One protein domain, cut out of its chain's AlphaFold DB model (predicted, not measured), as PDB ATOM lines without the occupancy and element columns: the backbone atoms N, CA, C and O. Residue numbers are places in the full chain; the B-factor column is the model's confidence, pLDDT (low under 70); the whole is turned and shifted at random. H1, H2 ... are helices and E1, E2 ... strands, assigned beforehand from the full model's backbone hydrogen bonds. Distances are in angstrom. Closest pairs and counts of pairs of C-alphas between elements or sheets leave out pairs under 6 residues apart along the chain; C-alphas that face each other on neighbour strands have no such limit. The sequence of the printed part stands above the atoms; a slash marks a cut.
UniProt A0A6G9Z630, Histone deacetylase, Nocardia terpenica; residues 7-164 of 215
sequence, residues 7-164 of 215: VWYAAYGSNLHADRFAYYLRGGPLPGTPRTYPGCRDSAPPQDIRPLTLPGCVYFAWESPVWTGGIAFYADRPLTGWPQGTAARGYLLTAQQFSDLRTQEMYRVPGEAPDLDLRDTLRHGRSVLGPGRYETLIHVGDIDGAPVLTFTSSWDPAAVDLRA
ATOM      1  N   VAL A   7      25.602  83.402 -42.119       98.44
ATOM      2  CA  VAL A   7      26.678  83.353 -43.109       98.44
ATOM      3  C   VAL A   7      27.660  84.488 -42.857       98.44
ATOM      4  O   VAL A   7      27.273  85.583 -42.444       98.44
ATOM      5  N   TRP A   8      28.930  84.248 -43.146       98.75
ATOM      6  CA  TRP A   8      29.929  85.302 -43.228       98.75
ATOM      7  C   TRP A   8      29.910  85.898 -44.633       98.75
ATOM      8  O   TRP A   8      30.289  85.234 -45.591       98.75
ATOM      9  N   TYR A   9      29.510  87.158 -44.779       98.69
ATOM     10  CA  TYR A   9      29.716  87.888 -46.026       98.69
ATOM     11  C   TYR A   9      31.149  88.417 -46.088       98.69
ATOM     12  O   TYR A   9      31.520  89.290 -45.304       98.69
ATOM     13  N   ALA A  10      31.943  87.925 -47.036       98.69
ATOM     14  CA  ALA A  10      33.288  88.422 -47.291       98.69
ATOM     15  C   ALA A  10      33.267  89.558 -48.327       98.69
ATOM     16  O   ALA A  10      33.273  89.332 -49.543       98.69
ATOM     17  N   ALA A  11      33.252  90.796 -47.834       98.56
ATOM     18  CA  ALA A  11      33.305  92.005 -48.643       98.56
ATOM     19  C   ALA A  11      34.735  92.312 -49.102       98.56
ATOM     20  O   ALA A  11      35.578  92.671 -48.286       98.56
ATOM     21  N   TYR A  12      34.999  92.233 -50.405       98.19
ATOM     22  CA  TYR A  12      36.317  92.531 -50.992       98.19
ATOM     23  C   TYR A  12      36.354  93.841 -51.807       98.19
ATOM     24  O   TYR A  12      37.420  94.298 -52.214       98.19
ATOM     25  N   GLY A  13      35.183  94.421 -52.096       97.38
ATOM     26  CA  GLY A  13      35.020  95.661 -52.860       97.38
ATOM     27  C   GLY A  13      34.683  96.848 -51.960       97.38
ATOM     28  O   GLY A  13      35.135  96.937 -50.822       97.38
ATOM     29  N   SER A  14      33.823  97.761 -52.427       95.69
ATOM     30  CA  SER A  14      33.500  98.985 -51.672       95.69
ATOM     31  C   SER A  14      32.868  98.753 -50.296       95.69
ATOM     32  O   SER A  14      32.882  99.655 -49.468       95.69
ATOM     33  N   ASN A  15      32.322  97.559 -50.050       97.69
ATOM     34  CA  ASN A  15      31.772  97.175 -48.749       97.69
ATOM     35  C   ASN A  15      32.861  96.832 -47.709       97.69
ATOM     36  O   ASN A  15      32.525  96.523 -46.571       97.69
ATOM     37  N   LEU A  16      34.153  96.917 -48.059       97.50
ATOM     38  CA  LEU A  16      35.252  96.964 -47.084       97.50
ATOM     39  C   LEU A  16      35.096  98.154 -46.115       97.50
ATOM     40  O   LEU A  16      35.383  98.024 -44.926       97.50
ATOM     41  N   HIS A  17      34.627  99.300 -46.625       97.19
ATOM     42  CA  HIS A  17      34.376 100.518 -45.853       97.19
ATOM     43  C   HIS A  17      33.075 100.379 -45.045       97.19
ATOM     44  O   HIS A  17      31.991 100.290 -45.635       97.19
ATOM     45  N   ALA A  18      33.175 100.348 -43.710       96.50
ATOM     46  CA  ALA A  18      32.044 100.005 -42.837       96.50
ATOM     47  C   ALA A  18      30.880 100.991 -42.955       96.50
ATOM     48  O   ALA A  18      29.731 100.563 -43.089       96.50
ATOM     49  N   ASP A  19      31.163 102.292 -42.969       94.94
ATOM     50  CA  ASP A  19      30.120 103.321 -43.042       94.94
ATOM     51  C   ASP A  19      29.321 103.224 -44.338       94.94
ATOM     52  O   ASP A  19      28.099 103.380 -44.346       94.94
ATOM     53  N   ARG A  20      29.993 102.874 -45.441       93.62
ATOM     54  CA  ARG A  20      29.317 102.592 -46.706       93.62
ATOM     55  C   ARG A  20      28.458 101.333 -46.614       93.62
ATOM     56  O   ARG A  20      27.316 101.354 -47.070       93.62
ATOM     57  N   PHE A  21      29.000 100.245 -46.066       97.38
ATOM     58  CA  PHE A  21      28.265  98.988 -45.931       97.38
ATOM     59  C   PHE A  21      27.013  99.146 -45.054       97.38
ATOM     60  O   PHE A  21      25.971  98.572 -45.362       97.38
ATOM     61  N   ALA A  22      27.065  99.997 -44.028       97.00
ATOM     62  CA  ALA A  22      25.950 100.226 -43.118       97.00
ATOM     63  C   ALA A  22      24.665 100.731 -43.807       97.00
ATOM     64  O   ALA A  22      23.574 100.470 -43.300       97.00
ATOM     65  N   TYR A  23      24.760 101.384 -44.974       96.88
ATOM     66  CA  TYR A  23      23.587 101.772 -45.771       96.88
ATOM     67  C   TYR A  23      22.853 100.577 -46.385       96.88
ATOM     68  O   TYR A  23      21.637 100.635 -46.526       96.88
ATOM     69  N   TYR A  24      23.546  99.481 -46.709       97.38
ATOM     70  CA  TYR A  24      22.872  98.263 -47.169       97.38
ATOM     71  C   TYR A  24      22.051  97.618 -46.054       97.38
ATOM     72  O   TYR A  24      21.015  97.030 -46.342       97.38
ATOM     73  N   LEU A  25      22.487  97.742 -44.796       97.50
ATOM     74  CA  LEU A  25      21.772  97.189 -43.645       97.50
ATOM     75  C   LEU A  25      20.636  98.102 -43.185       97.50
ATOM     76  O   LEU A  25      19.492  97.670 -43.111       97.50
ATOM     77  N   ARG A  26      20.938  99.372 -42.897       97.31
ATOM     78  CA  ARG A  26      19.977 100.316 -42.304       97.31
ATOM     79  C   ARG A  26      19.094 101.030 -43.324       97.31
ATOM     80  O   ARG A  26      18.070 101.586 -42.943       97.31
ATOM     81  N   GLY A  27      19.494 101.042 -44.593       96.88
ATOM     82  CA  GLY A  27      18.868 101.866 -45.620       96.88
ATOM     83  C   GLY A  27      19.209 103.352 -45.479       96.88
ATOM     84  O   GLY A  27      19.973 103.771 -44.604       96.88
ATOM     85  N   GLY A  28      18.644 104.157 -46.374       95.81
ATOM     86  CA  GLY A  28      18.753 105.614 -46.357       95.81
ATOM     87  C   GLY A  28      19.555 106.213 -47.519       95.81
ATOM     88  O   GLY A  28      20.126 105.489 -48.344       95.81
ATOM     89  N   PRO A  29      19.559 107.553 -47.627       94.62
ATOM     90  CA  PRO A  29      20.250 108.263 -48.696       94.62
ATOM     91  C   PRO A  29      21.762 108.239 -48.463       94.62
ATOM     92  O   PRO A  29      22.237 108.630 -47.397       94.62
ATOM     93  N   LEU A  30      22.524 107.813 -49.470       89.00
ATOM     94  CA  LEU A  30      23.981 107.864 -49.425       89.00
ATOM     95  C   LEU A  30      24.453 109.306 -49.703       89.00
ATOM     96  O   LEU A  30      24.220 109.802 -50.812       89.00
ATOM     97  N   PRO A  31      25.148 109.967 -48.754       87.44
ATOM     98  CA  PRO A  31      25.567 111.357 -48.889       87.44
ATOM     99  C   PRO A  31      26.357 111.619 -50.171       87.44
ATOM    100  O   PRO A  31      27.206 110.823 -50.574       87.44
ATOM    101  N   GLY A  32      26.071 112.749 -50.820       83.75
ATOM    102  CA  GLY A  32      26.752 113.159 -52.051       83.75
ATOM    103  C   GLY A  32      26.378 112.346 -53.295       83.75
ATOM    104  O   GLY A  32      27.045 112.469 -54.318       83.75
ATOM    105  N   THR A  33      25.329 111.518 -53.241       84.38
ATOM    106  CA  THR A  33      24.841 110.749 -54.395       84.38
ATOM    107  C   THR A  33      23.309 110.764 -54.463       84.38
ATOM    108  O   THR A  33      22.662 110.913 -53.429       84.38
ATOM    109  N   PRO A  34      22.694 110.535 -55.639       86.94
ATOM    110  CA  PRO A  34      21.246 110.339 -55.741       86.94
ATOM    111  C   PRO A  34      20.789 108.939 -55.277       86.94
ATOM    112  O   PRO A  34      19.622 108.588 -55.427       86.94
ATOM    113  N   ARG A  35      21.701 108.090 -54.779       88.44
ATOM    114  CA  ARG A  35      21.394 106.704 -54.414       88.44
ATOM    115  C   ARG A  35      20.766 106.652 -53.023       88.44
ATOM    116  O   ARG A  35      21.410 106.992 -52.035       88.44
ATOM    117  N   THR A  36      19.561 106.100 -52.955       93.62
ATOM    118  CA  THR A  36      18.920 105.681 -51.703       93.62
ATOM    119  C   THR A  36      18.937 104.162 -51.614       93.62
ATOM    120  O   THR A  36      18.586 103.476 -52.577       93.62
ATOM    121  N   TYR A  37      19.376 103.641 -50.473       96.00
ATOM    122  CA  TYR A  37      19.370 102.214 -50.184       96.00
ATOM    123  C   TYR A  37      18.054 101.820 -49.510       96.00
ATOM    124  O   TYR A  37      17.665 102.487 -48.547       96.00
ATOM    125  N   PRO A  38      17.380 100.753 -49.976       96.94
ATOM    126  CA  PRO A  38      16.223 100.196 -49.283       96.94
ATOM    127  C   PRO A  38      16.536  99.772 -47.842       96.94
ATOM    128  O   PRO A  38      15.707  99.968 -46.962       96.94
ATOM    129  N   GLY A  39      17.739  99.241 -47.603       97.69
ATOM    130  CA  GLY A  39      18.078  98.590 -46.340       97.69
ATOM    131  C   GLY A  39      17.622  97.133 -46.306       97.69
ATOM    132  O   GLY A  39      16.827  96.692 -47.137       97.69
ATOM    133  N   CYS A  40      18.150  96.374 -45.353       98.12
ATOM    134  CA  CYS A  40      17.695  95.016 -45.082       98.12
ATOM    135  C   CYS A  40      16.371  95.043 -44.311       98.12
ATOM    136  O   CYS A  40      16.096  95.975 -43.554       98.12
ATOM    137  N   ARG A  41      15.571  93.982 -44.457       97.69
ATOM    138  CA  ARG A  41      14.348  93.768 -43.661       97.69
ATOM    139  C   ARG A  41      14.671  93.646 -42.171       97.69
ATOM    140  O   ARG A  41      13.935  94.161 -41.337       97.69
ATOM    141  N   ASP A  42      15.801  93.015 -41.863       97.00
ATOM    142  CA  ASP A  42      16.453  93.060 -40.556       97.00
ATOM    143  C   ASP A  42      17.648  94.023 -40.603       97.00
ATOM    144  O   ASP A  42      18.701  93.715 -41.172       97.00
ATOM    145  N   SER A  43      17.483  95.199 -39.998       96.75
ATOM    146  CA  SER A  43      18.488  96.265 -39.966       96.75
ATOM    147  C   SER A  43      19.460  96.171 -38.785       96.75
ATOM    148  O   SER A  43      20.264  97.091 -38.584       96.75
ATOM    149  N   ALA A  44      19.415  95.080 -38.007       97.00
ATOM    150  CA  ALA A  44      20.366  94.844 -36.929       97.00
ATOM    151  C   ALA A  44      21.818  94.883 -37.447       97.00
ATOM    152  O   ALA A  44      22.093  94.469 -38.580       97.00
ATOM    153  N   PRO A  45      22.777  95.374 -36.640       96.88
ATOM    154  CA  PRO A  45      24.182  95.340 -37.024       96.88
ATOM    155  C   PRO A  45      24.666  93.890 -37.224       96.88
ATOM    156  O   PRO A  45      24.075  92.964 -36.658       96.88
ATOM    157  N   PRO A  46      25.761  93.676 -37.983       97.75
ATOM    158  CA  PRO A  46      26.395  92.367 -38.078       97.75
ATOM    159  C   PRO A  46      26.719  91.832 -36.684       97.75
ATOM    160  O   PRO A  46      27.164  92.586 -35.818       97.75
ATOM    161  N   GLN A  47      26.515  90.534 -36.477       97.69
ATOM    162  CA  GLN A  47      26.742  89.907 -35.172       97.69
ATOM    163  C   GLN A  47      28.224  89.857 -34.798       97.69
ATOM    164  O   GLN A  47      28.563  89.815 -33.620       97.69
ATOM    165  N   ASP A  48      29.090  89.852 -35.809       98.44
ATOM    166  CA  ASP A  48      30.537  89.886 -35.667       98.44
ATOM    167  C   ASP A  48      31.160  90.455 -36.955       98.44
ATOM    168  O   ASP A  48      30.561  90.392 -38.038       98.44
ATOM    169  N   ILE A  49      32.350  91.043 -36.839       98.44
ATOM    170  CA  ILE A  49      33.104  91.654 -37.935       98.44
ATOM    171  C   ILE A  49      34.577  91.276 -37.790       98.44
ATOM    172  O   ILE A  49      35.192  91.565 -36.767       98.44
ATOM    173  N   ARG A  50      35.168  90.677 -38.829       98.31
ATOM    174  CA  ARG A  50      36.566  90.209 -38.801       98.31
ATOM    175  C   ARG A  50      37.311  90.532 -40.101       98.31
ATOM    176  O   ARG A  50      36.697  90.472 -41.170       98.31
ATOM    177  N   PRO A  51      38.621  90.835 -40.069       98.44
ATOM    178  CA  PRO A  51      39.442  90.786 -41.275       98.44
ATOM    179  C   PRO A  51      39.513  89.353 -41.800       98.44
ATOM    180  O   PRO A  51      39.760  88.420 -41.040       98.44
ATOM    181  N   LEU A  52      39.326  89.180 -43.109       98.62
ATOM    182  CA  LEU A  52      39.425  87.891 -43.791       98.62
ATOM    183  C   LEU A  52      40.454  87.961 -44.920       98.62
ATOM    184  O   LEU A  52      40.609  88.995 -45.570       98.62
ATOM    185  N   THR A  53      41.116  86.836 -45.195       98.19
ATOM    186  CA  THR A  53      41.922  86.648 -46.409       98.19
ATOM    187  C   THR A  53      41.348  85.484 -47.204       98.19
ATOM    188  O   THR A  53      41.380  84.346 -46.745       98.19
ATOM    189  N   LEU A  54      40.802  85.768 -48.384       97.94
ATOM    190  CA  LEU A  54      40.239  84.756 -49.280       97.94
ATOM    191  C   LEU A  54      41.332  84.195 -50.197       97.94
ATOM    192  O   LEU A  54      42.233  84.950 -50.569       97.94
ATOM    193  N   PRO A  55      41.261  82.917 -50.615       95.00
ATOM    194  CA  PRO A  55      42.322  82.292 -51.406       95.00
ATOM    195  C   PRO A  55      42.507  82.912 -52.803       95.00
ATOM    196  O   PRO A  55      43.627  82.942 -53.296       95.00
ATOM    197  N   GLY A  56      41.446  83.431 -53.427       95.94
ATOM    198  CA  GLY A  56      41.463  83.955 -54.797       95.94
ATOM    199  C   GLY A  56      41.994  85.385 -54.947       95.94
ATOM    200  O   GLY A  56      42.626  85.950 -54.051       95.94
ATOM    201  N   CYS A  57      41.700  86.006 -56.092       97.81
ATOM    202  CA  CYS A  57      42.202  87.337 -56.452       97.81
ATOM    203  C   CYS A  57      41.071  88.315 -56.772       97.81
ATOM    204  O   CYS A  57      40.207  88.027 -57.599       97.81
ATOM    205  N   VAL A  58      41.142  89.521 -56.209       98.12
ATOM    206  CA  VAL A  58      40.385  90.667 -56.723       98.12
ATOM    207  C   VAL A  58      41.030  91.212 -57.986       98.12
ATOM    208  O   VAL A  58      42.238  91.442 -58.009       98.12
ATOM    209  N   TYR A  59      40.212  91.467 -58.998       98.38
ATOM    210  CA  TYR A  59      40.576  92.175 -60.219       98.38
ATOM    211  C   TYR A  59      39.561  93.279 -60.510       98.38
ATOM    212  O   TYR A  59      38.440  93.249 -60.002       98.38
ATOM    213  N   PHE A  60      39.953  94.262 -61.318       98.38
ATOM    214  CA  PHE A  60      39.100  95.390 -61.671       98.38
ATOM    215  C   PHE A  60      38.719  95.335 -63.142       98.38
ATOM    216  O   PHE A  60      39.576  95.236 -64.021       98.38
ATOM    217  N   ALA A  61      37.418  95.398 -63.397       96.81
ATOM    218  CA  ALA A  61      36.847  95.304 -64.730       96.81
ATOM    219  C   ALA A  61      35.539  96.091 -64.820       96.81
ATOM    220  O   ALA A  61      35.061  96.638 -63.819       96.81
ATOM    221  N   TRP A  62      34.959  96.100 -66.027       95.06
ATOM    222  CA  TRP A  62      33.749  96.850 -66.378       95.06
ATOM    223  C   TRP A  62      33.895  98.363 -66.122       95.06
ATOM    224  O   TRP A  62      34.859  98.819 -65.522       95.06
ATOM    225  N   GLU A  63      32.971  99.180 -66.620       93.88
ATOM    226  CA  GLU A  63      32.975 100.619 -66.344       93.88
ATOM    227  C   GLU A  63      31.743 100.989 -65.534       93.88
ATOM    228  O   GLU A  63      30.608 100.886 -66.002       93.88
ATOM    229  N   SER A  64      31.965 101.403 -64.288       90.31
ATOM    230  CA  SER A  64      30.877 101.836 -63.427       90.31
ATOM    231  C   SER A  64      30.474 103.275 -63.733       90.31
ATOM    232  O   SER A  64      31.317 104.157 -63.611       90.31
ATOM    233  N   PRO A  65      29.185 103.566 -63.986       86.81
ATOM    234  CA  PRO A  65      28.714 104.944 -64.107       86.81
ATOM    235  C   PRO A  65      28.757 105.684 -62.763       86.81
ATOM    236  O   PRO A  65      28.819 106.905 -62.726       86.81
ATOM    237  N   VAL A  66      28.739 104.950 -61.643       85.81
ATOM    238  CA  VAL A  66      28.855 105.533 -60.302       85.81
ATOM    239  C   VAL A  66      30.311 105.865 -60.014       85.81
ATOM    240  O   VAL A  66      30.616 106.976 -59.596       85.81
ATOM    241  N   TRP A  67      31.220 104.909 -60.213       89.44
ATOM    242  CA  TRP A  67      32.634 105.069 -59.861       89.44
ATOM    243  C   TRP A  67      33.495 105.660 -60.969       89.44
ATOM    244  O   TRP A  67      34.650 105.955 -60.688       89.44
ATOM    245  N   THR A  68      32.949 105.824 -62.176       91.50
ATOM    246  CA  THR A  68      33.634 106.337 -63.373       91.50
ATOM    247  C   THR A  68      34.978 105.638 -63.595       91.50
ATOM    248  O   THR A  68      36.020 106.280 -63.707       91.50
ATOM    249  N   GLY A  69      34.955 104.303 -63.530       95.69
ATOM    250  CA  GLY A  69      36.125 103.428 -63.612       95.69
ATOM    251  C   GLY A  69      35.791 101.964 -63.306       95.69
ATOM    252  O   GLY A  69      34.633 101.618 -63.044       95.69
ATOM    253  N   GLY A  70      36.826 101.122 -63.331       97.31
ATOM    254  CA  GLY A  70      36.770  99.704 -62.975       97.31
ATOM    255  C   GLY A  70      36.280  99.458 -61.553       97.31
ATOM    256  O   GLY A  70      36.633 100.190 -60.628       97.31
ATOM    257  N   ILE A  71      35.482  98.408 -61.369       97.19
ATOM    258  CA  ILE A  71      35.046  97.939 -60.045       97.19
ATOM    259  C   ILE A  71      35.576  96.538 -59.761       97.19
ATOM    260  O   ILE A  71      35.938  95.806 -60.680       97.19
ATOM    261  N   ALA A  72      35.638  96.198 -58.476       97.88
ATOM    262  CA  ALA A  72      36.209  94.947 -58.012       97.88
ATOM    263  C   ALA A  72      35.299  93.755 -58.334       97.88
ATOM    264  O   ALA A  72      34.119  93.755 -57.999       97.88
ATOM    265  N   PHE A  73      35.894  92.707 -58.882       98.12
ATOM    266  CA  PHE A  73      35.333  91.366 -58.991       98.12
ATOM    267  C   PHE A  73      36.291  90.379 -58.334       98.12
ATOM    268  O   PHE A  73      37.484  90.654 -58.204       98.12
ATOM    269  N   TYR A  74      35.776  89.222 -57.931       98.00
ATOM    270  CA  TYR A  74      36.571  88.158 -57.331       98.00
ATOM    271  C   TYR A  74      36.709  86.976 -58.286       98.00
ATOM    272  O   TYR A  74      35.707  86.432 -58.759       98.00
ATOM    273  N   ALA A  75      37.955  86.584 -58.543       97.00
ATOM    274  CA  ALA A  75      38.320  85.353 -59.220       97.00
ATOM    275  C   ALA A  75      38.629  84.281 -58.167       97.00
ATOM    276  O   ALA A  75      39.686  84.310 -57.532       97.00
ATOM    277  N   ASP A  76      37.715  83.325 -58.001       94.25
ATOM    278  CA  ASP A  76      37.899  82.118 -57.183       94.25
ATOM    279  C   ASP A  76      38.932  81.155 -57.789       94.25
ATOM    280  O   ASP A  76      39.528  80.347 -57.082       94.25
ATOM    281  N   ARG A  77      39.174  81.282 -59.098       92.69
ATOM    282  CA  ARG A  77      40.236  80.603 -59.848       92.69
ATOM    283  C   ARG A  77      41.027  81.646 -60.648       92.69
ATOM    284  O   ARG A  77      40.713  81.879 -61.814       92.69
ATOM    285  N   PRO A  78      41.980  82.350 -60.020       93.81
ATOM    286  CA  PRO A  78      42.723  83.412 -60.687       93.81
ATOM    287  C   PRO A  78      43.669  82.863 -61.761       93.81
ATOM    288  O   PRO A  78      44.124  81.720 -61.681       93.81
ATOM    289  N   LEU A  79      43.987  83.698 -62.754       95.00
ATOM    290  CA  LEU A  79      44.928  83.348 -63.819       95.00
ATOM    291  C   LEU A  79      46.344  83.143 -63.271       95.00
ATOM    292  O   LEU A  79      46.745  83.748 -62.275       95.00
ATOM    293  N   THR A  80      47.142  82.334 -63.967       94.50
ATOM    294  CA  THR A  80      48.568  82.183 -63.660       94.50
ATOM    295  C   THR A  80      49.266  83.545 -63.671       94.50
ATOM    296  O   THR A  80      49.113  84.326 -64.607       94.50
ATOM    297  N   GLY A  81      50.040  83.829 -62.622       93.81
ATOM    298  CA  GLY A  81      50.745  85.102 -62.448       93.81
ATOM    299  C   GLY A  81      49.921  86.199 -61.768       93.81
ATOM    300  O   GLY A  81      50.498  87.198 -61.341       93.81
ATOM    301  N   TRP A  82      48.607  86.020 -61.596       96.69
ATOM    302  CA  TRP A  82      47.828  86.908 -60.734       96.69
ATOM    303  C   TRP A  82      48.164  86.643 -59.263       96.69
ATOM    304  O   TRP A  82      48.420  85.499 -58.874       96.69
ATOM    305  N   PRO A  83      48.175  87.688 -58.420       96.50
ATOM    306  CA  PRO A  83      48.471  87.516 -57.010       96.50
ATOM    307  C   PRO A  83      47.376  86.709 -56.304       96.50
ATOM    308  O   PRO A  83      46.185  86.961 -56.475       96.50
ATOM    309  N   GLN A  84      47.793  85.780 -55.450       94.56
ATOM    310  CA  GLN A  84      46.897  85.059 -54.550       94.56
ATOM    311  C   GLN A  84      46.593  85.903 -53.309       94.56
ATOM    312  O   GLN A  84      47.339  86.833 -52.979       94.56
ATOM    313  N   GLY A  85      45.511  85.568 -52.611       95.94
ATOM    314  CA  GLY A  85      45.113  86.278 -51.404       95.94
ATOM    315  C   GLY A  85      44.344  87.558 -51.720       95.94
ATOM    316  O   GLY A  85      44.856  88.500 -52.337       95.94
ATOM    317  N   THR A  86      43.106  87.596 -51.246       98.31
ATOM    318  CA  THR A  86      42.224  88.757 -51.306       98.31
ATOM    319  C   THR A  86      41.886  89.197 -49.895       98.31
ATOM    320  O   THR A  86      41.249  88.451 -49.153       98.31
ATOM    321  N   ALA A  87      42.265  90.421 -49.544       98.62
ATOM    322  CA  ALA A  87      41.794  91.046 -48.321       98.62
ATOM    323  C   ALA A  87      40.298  91.343 -48.433       98.62
ATOM    324  O   ALA A  87      39.840  91.986 -49.380       98.62
ATOM    325  N   ALA A  88      39.550  90.863 -47.449       98.75
ATOM    326  CA  ALA A  88      38.130  91.096 -47.306       98.75
ATOM    327  C   ALA A  88      37.806  91.517 -45.870       98.75
ATOM    328  O   ALA A  88      38.578  91.274 -44.938       98.75
ATOM    329  N   ARG A  89      36.639  92.127 -45.694       98.75
ATOM    330  CA  ARG A  89      36.014  92.338 -44.392       98.75
ATOM    331  C   ARG A  89      34.846  91.375 -44.275       98.75
ATOM    332  O   ARG A  89      33.929  91.409 -45.093       98.75
ATOM    333  N   GLY A  90      34.932  90.477 -43.307       98.69
ATOM    334  CA  GLY A  90      33.884  89.532 -42.969       98.69
ATOM    335  C   GLY A  90      32.828  90.199 -42.107       98.69
ATOM    336  O   GLY A  90      33.172  90.800 -41.093       98.69
ATOM    337  N   TYR A  91      31.564  90.051 -42.484       98.81
ATOM    338  CA  TYR A  91      30.410  90.430 -41.675       98.81
ATOM    339  C   TYR A  91      29.568  89.185 -41.401       98.81
ATOM    340  O   TYR A  91      29.110  88.548 -42.351       98.81
ATOM    341  N   LEU A  92      29.362  88.823 -40.135       98.69
ATOM    342  CA  LEU A  92      28.475  87.722 -39.770       98.69
ATOM    343  C   LEU A  92      27.026  88.212 -39.803       98.69
ATOM    344  O   LEU A  92      26.608  89.019 -38.970       98.69
ATOM    345  N   LEU A  93      26.274  87.733 -40.789       98.62
ATOM    346  CA  LEU A  93      24.912  88.160 -41.093       98.62
ATOM    347  C   LEU A  93      23.929  87.004 -40.925       98.62
ATOM    348  O   LEU A  93      24.297  85.829 -41.030       98.62
ATOM    349  N   THR A  94      22.649  87.327 -40.741       98.12
ATOM    350  CA  THR A  94      21.586  86.346 -40.997       98.12
ATOM    351  C   THR A  94      21.542  85.985 -42.481       98.12
ATOM    352  O   THR A  94      21.905  86.789 -43.345       98.12
ATOM    353  N   ALA A  95      21.078  84.777 -42.807       97.12
ATOM    354  CA  ALA A  95      20.893  84.395 -44.208       97.12
ATOM    355  C   ALA A  95      19.941  85.356 -44.954       97.12
ATOM    356  O   ALA A  95      20.167  85.668 -46.124       97.12
ATOM    357  N   GLN A  96      18.939  85.900 -44.253       97.38
ATOM    358  CA  GLN A  96      18.032  86.918 -44.787       97.38
ATOM    359  C   GLN A  96      18.754  88.239 -45.088       97.38
ATOM    360  O   GLN A  96      18.609  88.774 -46.183       97.38
ATOM    361  N   GLN A  97      19.585  88.737 -44.166       98.25
ATOM    362  CA  GLN A  97      20.393  89.942 -44.391       98.25
ATOM    363  C   GLN A  97      21.347  89.778 -45.580       98.25
ATOM    364  O   GLN A  97      21.509  90.700 -46.376       98.25
ATOM    365  N   PHE A  98      21.956  88.599 -45.737       98.06
ATOM    366  CA  PHE A  98      22.794  88.304 -46.899       98.06
ATOM    367  C   PHE A  98      21.989  88.292 -48.210       98.06
ATOM    368  O   PHE A  98      22.432  88.856 -49.214       98.06
ATOM    369  N   SER A  99      20.785  87.710 -48.192       97.12
ATOM    370  CA  SER A  99      19.845  87.745 -49.320       97.12
ATOM    371  C   SER A  99      19.452  89.182 -49.696       97.12
ATOM    372  O   SER A  99      19.486  89.553 -50.874       97.12
ATOM    373  N   ASP A 100      19.158  90.022 -48.703       97.94
ATOM    374  CA  ASP A 100      18.775  91.427 -48.885       97.94
ATOM    375  C   ASP A 100      19.913  92.273 -49.444       97.94
ATOM    376  O   ASP A 100      19.724  93.023 -50.404       97.94
ATOM    377  N   LEU A 101      21.115  92.122 -48.886       97.25
ATOM    378  CA  LEU A 101      22.334  92.757 -49.374       97.25
ATOM    379  C   LEU A 101      22.545  92.465 -50.863       97.25
ATOM    380  O   LEU A 101      22.714  93.380 -51.672       97.25
ATOM    381  N   ARG A 102      22.507  91.184 -51.236       95.38
ATOM    382  CA  ARG A 102      22.710  90.756 -52.620       95.38
ATOM    383  C   ARG A 102      21.600  91.280 -53.532       95.38
ATOM    384  O   ARG A 102      21.867  91.691 -54.662       95.38
ATOM    385  N   THR A 103      20.353  91.269 -53.068       95.19
ATOM    386  CA  THR A 103      19.198  91.809 -53.804       95.19
ATOM    387  C   THR A 103      19.406  93.288 -54.133       95.19
ATOM    388  O   THR A 103      19.278  93.693 -55.293       95.19
ATOM    389  N   GLN A 104      19.841  94.075 -53.146       95.50
ATOM    390  CA  GLN A 104      20.149  95.495 -53.320       95.50
ATOM    391  C   GLN A 104      21.329  95.745 -54.269       95.50
ATOM    392  O   GLN A 104      21.302  96.725 -55.020       95.50
ATOM    393  N   GLU A 105      22.338  94.866 -54.280       92.38
ATOM    394  CA  GLU A 105      23.480  94.952 -55.203       92.38
ATOM    395  C   GLU A 105      23.033  94.886 -56.672       92.38
ATOM    396  O   GLU A 105      23.613  95.532 -57.544       92.38
ATOM    397  N   MET A 106      21.945  94.159 -56.943       91.88
ATOM    398  CA  MET A 106      21.322  94.043 -58.265       91.88
ATOM    399  C   MET A 106      20.220  95.075 -58.517       91.88
ATOM    400  O   MET A 106      19.445  94.920 -59.458       91.88
ATOM    401  N   TYR A 107      20.179  96.147 -57.719       91.00
ATOM    402  CA  TYR A 107      19.204  97.239 -57.824       91.00
ATOM    403  C   TYR A 107      17.746  96.780 -57.662       91.00
ATOM    404  O   TYR A 107      16.839  97.433 -58.171       91.00
ATOM    405  N   ARG A 108      17.525  95.675 -56.941       93.19
ATOM    406  CA  ARG A 108      16.198  95.145 -56.599       93.19
ATOM    407  C   ARG A 108      15.835  95.496 -55.156       93.19
ATOM    408  O   ARG A 108      16.703  95.895 -54.375       93.19
ATOM    409  N   VAL A 109      14.561  95.334 -54.807       95.00
ATOM    410  CA  VAL A 109      14.035  95.649 -53.476       95.00
ATOM    411  C   VAL A 109      13.966  94.375 -52.620       95.00
ATOM    412  O   VAL A 109      13.375  93.380 -53.045       95.00
ATOM    413  N   PRO A 110      14.576  94.369 -51.421       97.00
ATOM    414  CA  PRO A 110      14.415  93.303 -50.434       97.00
ATOM    415  C   PRO A 110      12.954  92.942 -50.147       97.00
ATOM    416  O   PRO A 110      12.121  93.820 -49.940       97.00
ATOM    417  N   GLY A 111      12.650  91.643 -50.098       94.25
ATOM    418  CA  GLY A 111      11.314  91.127 -49.781       94.25
ATOM    419  C   GLY A 111      10.339  90.990 -50.957       94.25
ATOM    420  O   GLY A 111       9.299  90.363 -50.778       94.25
ATOM    421  N   GLU A 112      10.656  91.499 -52.155       93.81
ATOM    422  CA  GLU A 112       9.808  91.305 -53.351       93.81
ATOM    423  C   GLU A 112       9.968  89.918 -53.996       93.81
ATOM    424  O   GLU A 112       9.103  89.470 -54.749       93.81
ATOM    425  N   ALA A 113      11.070  89.227 -53.703       91.75
ATOM    426  CA  ALA A 113      11.363  87.879 -54.175       91.75
ATOM    427  C   ALA A 113      11.717  86.957 -52.992       91.75
ATOM    428  O   ALA A 113      12.121  87.458 -51.937       91.75
ATOM    429  N   PRO A 114      11.592  85.624 -53.154       93.81
ATOM    430  CA  PRO A 114      12.051  84.669 -52.152       93.81
ATOM    431  C   PRO A 114      13.535  84.837 -51.815       93.81
ATOM    432  O   PRO A 114      14.335  85.252 -52.659       93.81
ATOM    433  N   ASP A 115      13.894  84.462 -50.589       95.31
ATOM    434  CA  ASP A 115      15.279  84.493 -50.129       95.31
ATOM    435  C   ASP A 115      16.165  83.543 -50.946       95.31
ATOM    436  O   ASP A 115      15.703  82.536 -51.490       95.31
ATOM    437  N   LEU A 116      17.456  83.875 -51.028       93.81
ATOM    438  CA  LEU A 116      18.445  83.056 -51.723       93.81
ATOM    439  C   LEU A 116      18.458  81.622 -51.191       93.81
ATOM    440  O   LEU A 116      18.681  81.404 -50.005       93.81
ATOM    441  N   ASP A 117      18.339  80.651 -52.094       93.69
ATOM    442  CA  ASP A 117      18.625  79.256 -51.782       93.69
ATOM    443  C   ASP A 117      20.132  78.992 -51.875       93.69
ATOM    444  O   ASP A 117      20.732  78.993 -52.954       93.69
ATOM    445  N   LEU A 118      20.759  78.763 -50.723       95.69
ATOM    446  CA  LEU A 118      22.204  78.565 -50.637       95.69
ATOM    447  C   LEU A 118      22.645  77.117 -50.902       95.69
ATOM    448  O   LEU A 118      23.848  76.871 -51.003       95.69
ATOM    449  N   ARG A 119      21.719  76.155 -51.042       94.44
ATOM    450  CA  ARG A 119      22.040  74.714 -51.096       94.44
ATOM    451  C   ARG A 119      23.050  74.361 -52.184       94.44
ATOM    452  O   ARG A 119      24.030  73.676 -51.889       94.44
ATOM    453  N   ASP A 120      22.847  74.850 -53.405       94.44
ATOM    454  CA  ASP A 120      23.746  74.551 -54.526       94.44
ATOM    455  C   ASP A 120      25.121  75.189 -54.337       94.44
ATOM    456  O   ASP A 120      26.138  74.535 -54.560       94.44
ATOM    457  N   THR A 121      25.170  76.431 -53.845       96.50
ATOM    458  CA  THR A 121      26.434  77.127 -53.558       96.50
ATOM    459  C   THR A 121      27.245  76.380 -52.505       96.50
ATOM    460  O   THR A 121      28.441  76.175 -52.687       96.50
ATOM    461  N   LEU A 122      26.603  75.929 -51.424       96.38
ATOM    462  CA  LEU A 122      27.275  75.186 -50.356       96.38
ATOM    463  C   LEU A 122      27.723  73.797 -50.821       96.38
ATOM    464  O   LEU A 122      28.786  73.327 -50.427       96.38
ATOM    465  N   ARG A 123      26.941  73.150 -51.693       95.50
ATOM    466  CA  ARG A 123      27.263  71.821 -52.228       95.50
ATOM    467  C   ARG A 123      28.385  71.848 -53.263       95.50
ATOM    468  O   ARG A 123      29.195  70.925 -53.302       95.50
ATOM    469  N   HIS A 124      28.399  72.857 -54.126       95.56
ATOM    470  CA  HIS A 124      29.262  72.906 -55.307       95.56
ATOM    471  C   HIS A 124      30.373  73.956 -55.214       95.56
ATOM    472  O   HIS A 124      31.202  74.053 -56.116       95.56
ATOM    473  N   GLY A 125      30.397  74.755 -54.147       95.94
ATOM    474  CA  GLY A 125      31.332  75.864 -53.964       95.94
ATOM    475  C   GLY A 125      30.948  77.134 -54.732       95.94
ATOM    476  O   GLY A 125      31.492  78.203 -54.470       95.94
ATOM    477  N   ARG A 126      30.016  77.038 -55.688       95.69
ATOM    478  CA  ARG A 126      29.641  78.117 -56.606       95.69
ATOM    479  C   ARG A 126      28.231  77.905 -57.146       95.69
ATOM    480  O   ARG A 126      27.871  76.779 -57.475       95.69
ATOM    481  N   SER A 127      27.476  78.988 -57.315       96.56
ATOM    482  CA  SER A 127      26.205  78.978 -58.051       96.56
ATOM    483  C   SER A 127      26.008  80.277 -58.830       96.56
ATOM    484  O   SER A 127      26.282  81.359 -58.310       96.56
ATOM    485  N   VAL A 128      25.541  80.174 -60.077       95.69
ATOM    486  CA  VAL A 128      25.178  81.323 -60.922       95.69
ATOM    487  C   VAL A 128      23.665  81.485 -60.873       95.69
ATOM    488  O   VAL A 128      22.926  80.641 -61.366       95.69
ATOM    489  N   LEU A 129      23.212  82.583 -60.282       91.94
ATOM    490  CA  LEU A 129      21.801  82.867 -60.023       91.94
ATOM    491  C   LEU A 129      21.133  83.671 -61.149       91.94
ATOM    492  O   LEU A 129      19.910  83.767 -61.195       91.94
ATOM    493  N   GLY A 130      21.925  84.256 -62.051       89.94
ATOM    494  CA  GLY A 130      21.435  85.098 -63.137       89.94
ATOM    495  C   GLY A 130      22.553  85.795 -63.922       89.94
ATOM    496  O   GLY A 130      23.735  85.584 -63.649       89.94
ATOM    497  N   PRO A 131      22.198  86.632 -64.917       85.25
ATOM    498  CA  PRO A 131      23.153  87.223 -65.864       85.25
ATOM    499  C   PRO A 131      23.812  88.529 -65.382       85.25
ATOM    500  O   PRO A 131      24.656  89.097 -66.071       85.25
ATOM    501  N   GLY A 132      23.390  89.062 -64.236       84.94
ATOM    502  CA  GLY A 132      23.908  90.310 -63.671       84.94
ATOM    503  C   GLY A 132      25.314  90.190 -63.069       84.94
ATOM    504  O   GLY A 132      25.844  89.107 -62.825       84.94
ATOM    505  N   ARG A 133      25.926  91.349 -62.798       88.12
ATOM    506  CA  ARG A 133      27.360  91.473 -62.464       88.12
ATOM    507  C   ARG A 133      27.761  90.878 -61.112       88.12
ATOM    508  O   ARG A 133      28.927  90.568 -60.934       88.12
ATOM    509  N   TYR A 134      26.820  90.707 -60.187       91.31
ATOM    510  CA  TYR A 134      27.049  90.081 -58.879       91.31
ATOM    511  C   TYR A 134      26.035  88.963 -58.614       91.31
ATOM    512  O   TYR A 134      25.524  88.791 -57.510       91.31
ATOM    513  N   GLU A 135      25.698  88.214 -59.663       93.25
ATOM    514  CA  GLU A 135      24.733  87.115 -59.593       93.25
ATOM    515  C   GLU A 135      25.401  85.750 -59.399       93.25
ATOM    516  O   GLU A 135      24.711  84.739 -59.400       93.25
ATOM    517  N   THR A 136      26.721  85.685 -59.207       96.56
ATOM    518  CA  THR A 136      27.412  84.430 -58.879       96.56
ATOM    519  C   THR A 136      27.807  84.409 -57.416       96.56
ATOM    520  O   THR A 136      28.586  85.257 -56.993       96.56
ATOM    521  N   LEU A 137      27.304  83.437 -56.658       97.62
ATOM    522  CA  LEU A 137      27.732  83.172 -55.288       97.62
ATOM    523  C   LEU A 137      28.940  82.241 -55.278       97.62
ATOM    524  O   LEU A 137      28.982  81.282 -56.051       97.62
ATOM    525  N   ILE A 138      29.875  82.494 -54.366       97.94
ATOM    526  CA  ILE A 138      31.041  81.648 -54.113       97.94
ATOM    527  C   ILE A 138      31.096  81.322 -52.624       97.94
ATOM    528  O   ILE A 138      31.053  82.233 -51.796       97.94
ATOM    529  N   HIS A 139      31.231  80.039 -52.302       98.06
ATOM    530  CA  HIS A 139      31.582  79.559 -50.973       98.06
ATOM    531  C   HIS A 139      33.106  79.423 -50.881       98.06
ATOM    532  O   HIS A 139      33.712  78.659 -51.629       98.06
ATOM    533  N   VAL A 140      33.726  80.210 -49.999       96.44
ATOM    534  CA  VAL A 140      35.194  80.345 -49.900       96.44
ATOM    535  C   VAL A 140      35.796  79.645 -48.675       96.44
ATOM    536  O   VAL A 140      37.009  79.702 -48.487       96.44
ATOM    537  N   GLY A 141      34.970  78.975 -47.868       96.69
ATOM    538  CA  GLY A 141      35.354  78.243 -46.658       96.69
ATOM    539  C   GLY A 141      34.354  78.467 -45.526       96.69
ATOM    540  O   GLY A 141      33.361  79.160 -45.717       96.69
ATOM    541  N   ASP A 142      34.645  77.948 -44.337       97.56
ATOM    542  CA  ASP A 142      33.779  78.039 -43.158       97.56
ATOM    543  C   ASP A 142      34.532  78.672 -41.977       97.56
ATOM    544  O   ASP A 142      35.724  78.424 -41.783       97.56
ATOM    545  N   ILE A 143      33.838  79.476 -41.168       97.88
ATOM    546  CA  ILE A 143      34.362  80.073 -39.930       97.88
ATOM    547  C   ILE A 143      33.357  79.804 -38.818       97.88
ATOM    548  O   ILE A 143      32.190  80.178 -38.932       97.88
ATOM    549  N   ASP A 144      33.813  79.162 -37.742       95.75
ATOM    550  CA  ASP A 144      32.997  78.826 -36.567       95.75
ATOM    551  C   ASP A 144      31.688  78.085 -36.928       95.75
ATOM    552  O   ASP A 144      30.644  78.278 -36.312       95.75
ATOM    553  N   GLY A 145      31.740  77.240 -37.967       94.75
ATOM    554  CA  GLY A 145      30.598  76.464 -38.464       94.75
ATOM    555  C   GLY A 145      29.625  77.226 -39.375       94.75
ATOM    556  O   GLY A 145      28.651  76.628 -39.830       94.75
ATOM    557  N   ALA A 146      29.873  78.508 -39.664       97.69
ATOM    558  CA  ALA A 146      29.103  79.296 -40.626       97.69
ATOM    559  C   ALA A 146      29.863  79.446 -41.961       97.69
ATOM    560  O   ALA A 146      31.057  79.767 -41.948       97.69
ATOM    561  N   PRO A 147      29.188  79.292 -43.115       98.19
ATOM    562  CA  PRO A 147      29.837  79.396 -44.412       98.19
ATOM    563  C   PRO A 147      30.226  80.841 -44.717       98.19
ATOM    564  O   PRO A 147      29.465  81.784 -44.477       98.19
ATOM    565  N   VAL A 148      31.402  81.008 -45.307       98.62
ATOM    566  CA  VAL A 148      31.912  82.269 -45.831       98.62
ATOM    567  C   VAL A 148      31.523  82.373 -47.294       98.62
ATOM    568  O   VAL A 148      31.957  81.588 -48.138       98.62
ATOM    569  N   LEU A 149      30.691  83.360 -47.592       98.62
ATOM    570  CA  LEU A 149      30.138  83.604 -48.908       98.62
ATOM    571  C   LEU A 149      30.566  84.970 -49.427       98.62
ATOM    572  O   LEU A 149      30.668  85.960 -48.702       98.62
ATOM    573  N   THR A 150      30.748  85.038 -50.734       98.19
ATOM    574  CA  THR A 150      30.840  86.303 -51.452       98.19
ATOM    575  C   THR A 150      30.072  86.210 -52.763       98.19
ATOM    576  O   THR A 150      29.609  85.132 -53.146       98.19
ATOM    577  N   PHE A 151      29.912  87.335 -53.449       96.25
ATOM    578  CA  PHE A 151      29.311  87.383 -54.776       96.25
ATOM    579  C   PHE A 151      30.234  88.068 -55.772       96.25
ATOM    580  O   PHE A 151      30.992  88.963 -55.418       96.25
ATOM    581  N   THR A 152      30.183  87.633 -57.025       96.50
ATOM    582  CA  THR A 152      31.019  88.109 -58.136       96.50
ATOM    583  C   THR A 152      30.268  87.936 -59.463       96.50
ATOM    584  O   THR A 152      29.108  87.505 -59.484       96.50
ATOM    585  N   SER A 153      30.911  88.276 -60.577       93.81
ATOM    586  CA  SER A 153      30.382  88.017 -61.916       93.81
ATOM    587  C   SER A 153      30.542  86.549 -62.305       93.81
ATOM    588  O   SER A 153      31.482  85.884 -61.875       93.81
ATOM    589  N   SER A 154      29.688  86.057 -63.201       93.00
ATOM    590  CA  SER A 154      29.859  84.727 -63.803       93.00
ATOM    591  C   SER A 154      30.976  84.670 -64.851       93.00
ATOM    592  O   SER A 154      31.262  83.591 -65.363       93.00
ATOM    593  N   TRP A 155      31.581  85.816 -65.176       92.25
ATOM    594  CA  TRP A 155      32.562  85.965 -66.242       92.25
ATOM    595  C   TRP A 155      33.833  85.160 -65.982       92.25
ATOM    596  O   TRP A 155      34.272  85.019 -64.839       92.25
ATOM    597  N   ASP A 156      34.428  84.674 -67.067       91.00
ATOM    598  CA  ASP A 156      35.770  84.107 -67.049       91.00
ATOM    599  C   ASP A 156      36.795  85.250 -66.948       91.00
ATOM    600  O   ASP A 156      36.842  86.086 -67.856       91.00
ATOM    601  N   PRO A 157      37.628  85.312 -65.891       91.62
ATOM    602  CA  PRO A 157      38.675  86.324 -65.770       91.62
ATOM    603  C   PRO A 157      39.640  86.373 -66.965       91.62
ATOM    604  O   PRO A 157      40.221  87.426 -67.212       91.62
ATOM    605  N   ALA A 158      39.804  85.275 -67.718       91.94
ATOM    606  CA  ALA A 158      40.628  85.234 -68.930       91.94
ATOM    607  C   ALA A 158      40.017  85.997 -70.117       91.94
ATOM    608  O   ALA A 158      40.740  86.384 -71.032       91.94
ATOM    609  N   ALA A 159      38.697  86.190 -70.119       92.44
ATOM    610  CA  ALA A 159      37.942  86.759 -71.234       92.44
ATOM    611  C   ALA A 159      37.444  88.189 -70.962       92.44
ATOM    612  O   ALA A 159      36.652  88.724 -71.736       92.44
ATOM    613  N   VAL A 160      37.857  88.796 -69.845       93.00
ATOM    614  CA  VAL A 160      37.398  90.120 -69.416       93.00
ATOM    615  C   VAL A 160      38.491  91.161 -69.618       93.00
ATOM    616  O   VAL A 160      39.613  91.003 -69.139       93.00
ATOM    617  N   ASP A 161      38.125  92.284 -70.234       95.19
ATOM    618  CA  ASP A 161      38.991  93.457 -70.292       95.19
ATOM    619  C   ASP A 161      39.135  94.087 -68.904       95.19
ATOM    620  O   ASP A 161      38.164  94.559 -68.292       95.19
ATOM    621  N   LEU A 162      40.374  94.129 -68.415       97.44
ATOM    622  CA  LEU A 162      40.706  94.827 -67.181       97.44
ATOM    623  C   LEU A 162      40.494  96.333 -67.353       97.44
ATOM    624  O   LEU A 162      40.779  96.917 -68.400       97.44
ATOM    625  N   ARG A 163      40.012  96.983 -66.294       97.69
ATOM    626  CA  ARG A 163      39.750  98.425 -66.274       97.69
ATOM    627  C   ARG A 163      40.337  99.047 -65.023       97.69
ATOM    628  O   ARG A 163      40.137  98.544 -63.919       97.69
ATOM    629  N   ALA A 164      41.024 100.170 -65.208       98.00
ATOM    630  CA  ALA A 164      41.557 100.943 -64.103       98.00
ATOM    631  C   ALA A 164      40.412 101.449 -63.210       98.00
ATOM    632  O   ALA A 164      39.477 102.074 -63.722       98.00
TER     633      ALA A 164
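AT A GLANCE: This is residues 7 to 164 of the 215 residues of the protein "Histone deacetylase" of Nocardia terpenica (UniProt A0A6G9Z630). One strongly twisted sheet of six strands is folded back on itself, with E2 and E5 as one leaf, E8, E7 and E6 as the other, and E1 as the hinge between them. H2 packs on the sheet around E1 and E8, H1 touches H2 about perpendicular to it and only grazes the sheet, H3 covers E7 and E6 near one edge, and a separate two-stranded hairpin, E3 and E4, meets the sheet at E5 and E8. The printed part has 158 residues with three named helices and eight named strands, in the order E1, H1, E2, E3, E4, E5, H2, H3, E6, E7, E8; the class is mixed, helices and strands. The large sheet runs E2, E5, E1, E8, E7, E6 and is mixed, while E3 and E4 are antiparallel. The whole is compact, with a radius of gyration of the C-alphas of 15.0 A and spans of 41, 39 and 28 A.

IN THESE COORDINATES: The printed part opens with E1, residues 7 to 11, whose C-alpha 7 is at (26.678, 83.353, -43.109). H1 is residues 18 to 26, 12.1 A long. E2, residues 48 to 54, measures 17.5 A; E3, residues 57 to 64, 19.7 A; and E4, residues 69 to 75, 18.7 A. E5, residues 86 to 94, is the longest strand by residues and measures 23.2 A from C-alpha 86 at (42.224, 88.757, -51.306). H2, residues 95 to 105, is 15.5 A long. H3 is residues 119 to 124 and E6 is residues 126 to 128. E7, residues 136 to 143, measures 20.6 A and bends by 51 degrees at residue 140. E8, residues 146 to 152, measures 19.7 A and ends with C-alpha 152 at (31.019, 88.109, -58.136).

HOW THE PARTS SIT: E1 and E8 are parallel neighbours, with N 8 and O 147 2.9 A apart, within hydrogen-bond range. E5 is antiparallel to E1, with N 9 and O 91 at 2.8 A, and to the edge strand E2, with N 54 and O 86 at 2.8 A. E1, H1 and E2 form a split strand-helix-strand unit, two strands running the same way with a helix between them along the chain and E5 between them in the sheet; its crossover is right-handed. E6, E7 and E8 form a meander, each strand the antiparallel neighbour of the one before; N 137 and O 127 are 2.8 A apart, and N 148 and O 141 are 2.7 A apart. The folded sheet's two leaves face each other with 17 pairs of C-alphas within 11 A. H2 is on the sheet at a height of 7.7 A, only just over E8, on which 3 of its C-alphas fall, and it only just stands up from the sheet, rising 42 degrees. H1 only grazes the sheet, with residues 18 to 25. H1 and H2 touch, about perpendicular at 74 degrees, the closest C-alphas being those of Tyr 24 and Leu 101 at 6.0 A. H3 is on the sheet at a height of 6.9 A and runs across the strands, at 75 degrees to E7 on the local plane. The hairpin of E3 and E4 has N 73 and O 59 at 2.8 A; its closest C-alphas to the large sheet include those of Cys 57 and Thr 86, 5.3 A, and of Phe 73 and Thr 152, 5.5 A. Every O i to N i+4 pair is within hydrogen-bond range in H2 and H3; H1 has 2 of 5, and 4 of 6 O i to N i+3 pairs.

THE WHOLE: The C-alphas of Gly 81 and Glu 112 are the two farthest apart, at 42.4 A. The printed part has no cut. The links from H1 to E2 and from H2 to H3 are long; in the first, residues 28 to 29 pair antiparallel with residues 36 to 37. The mean pLDDT of the printed part is 95.4, and no printed residue is under 70.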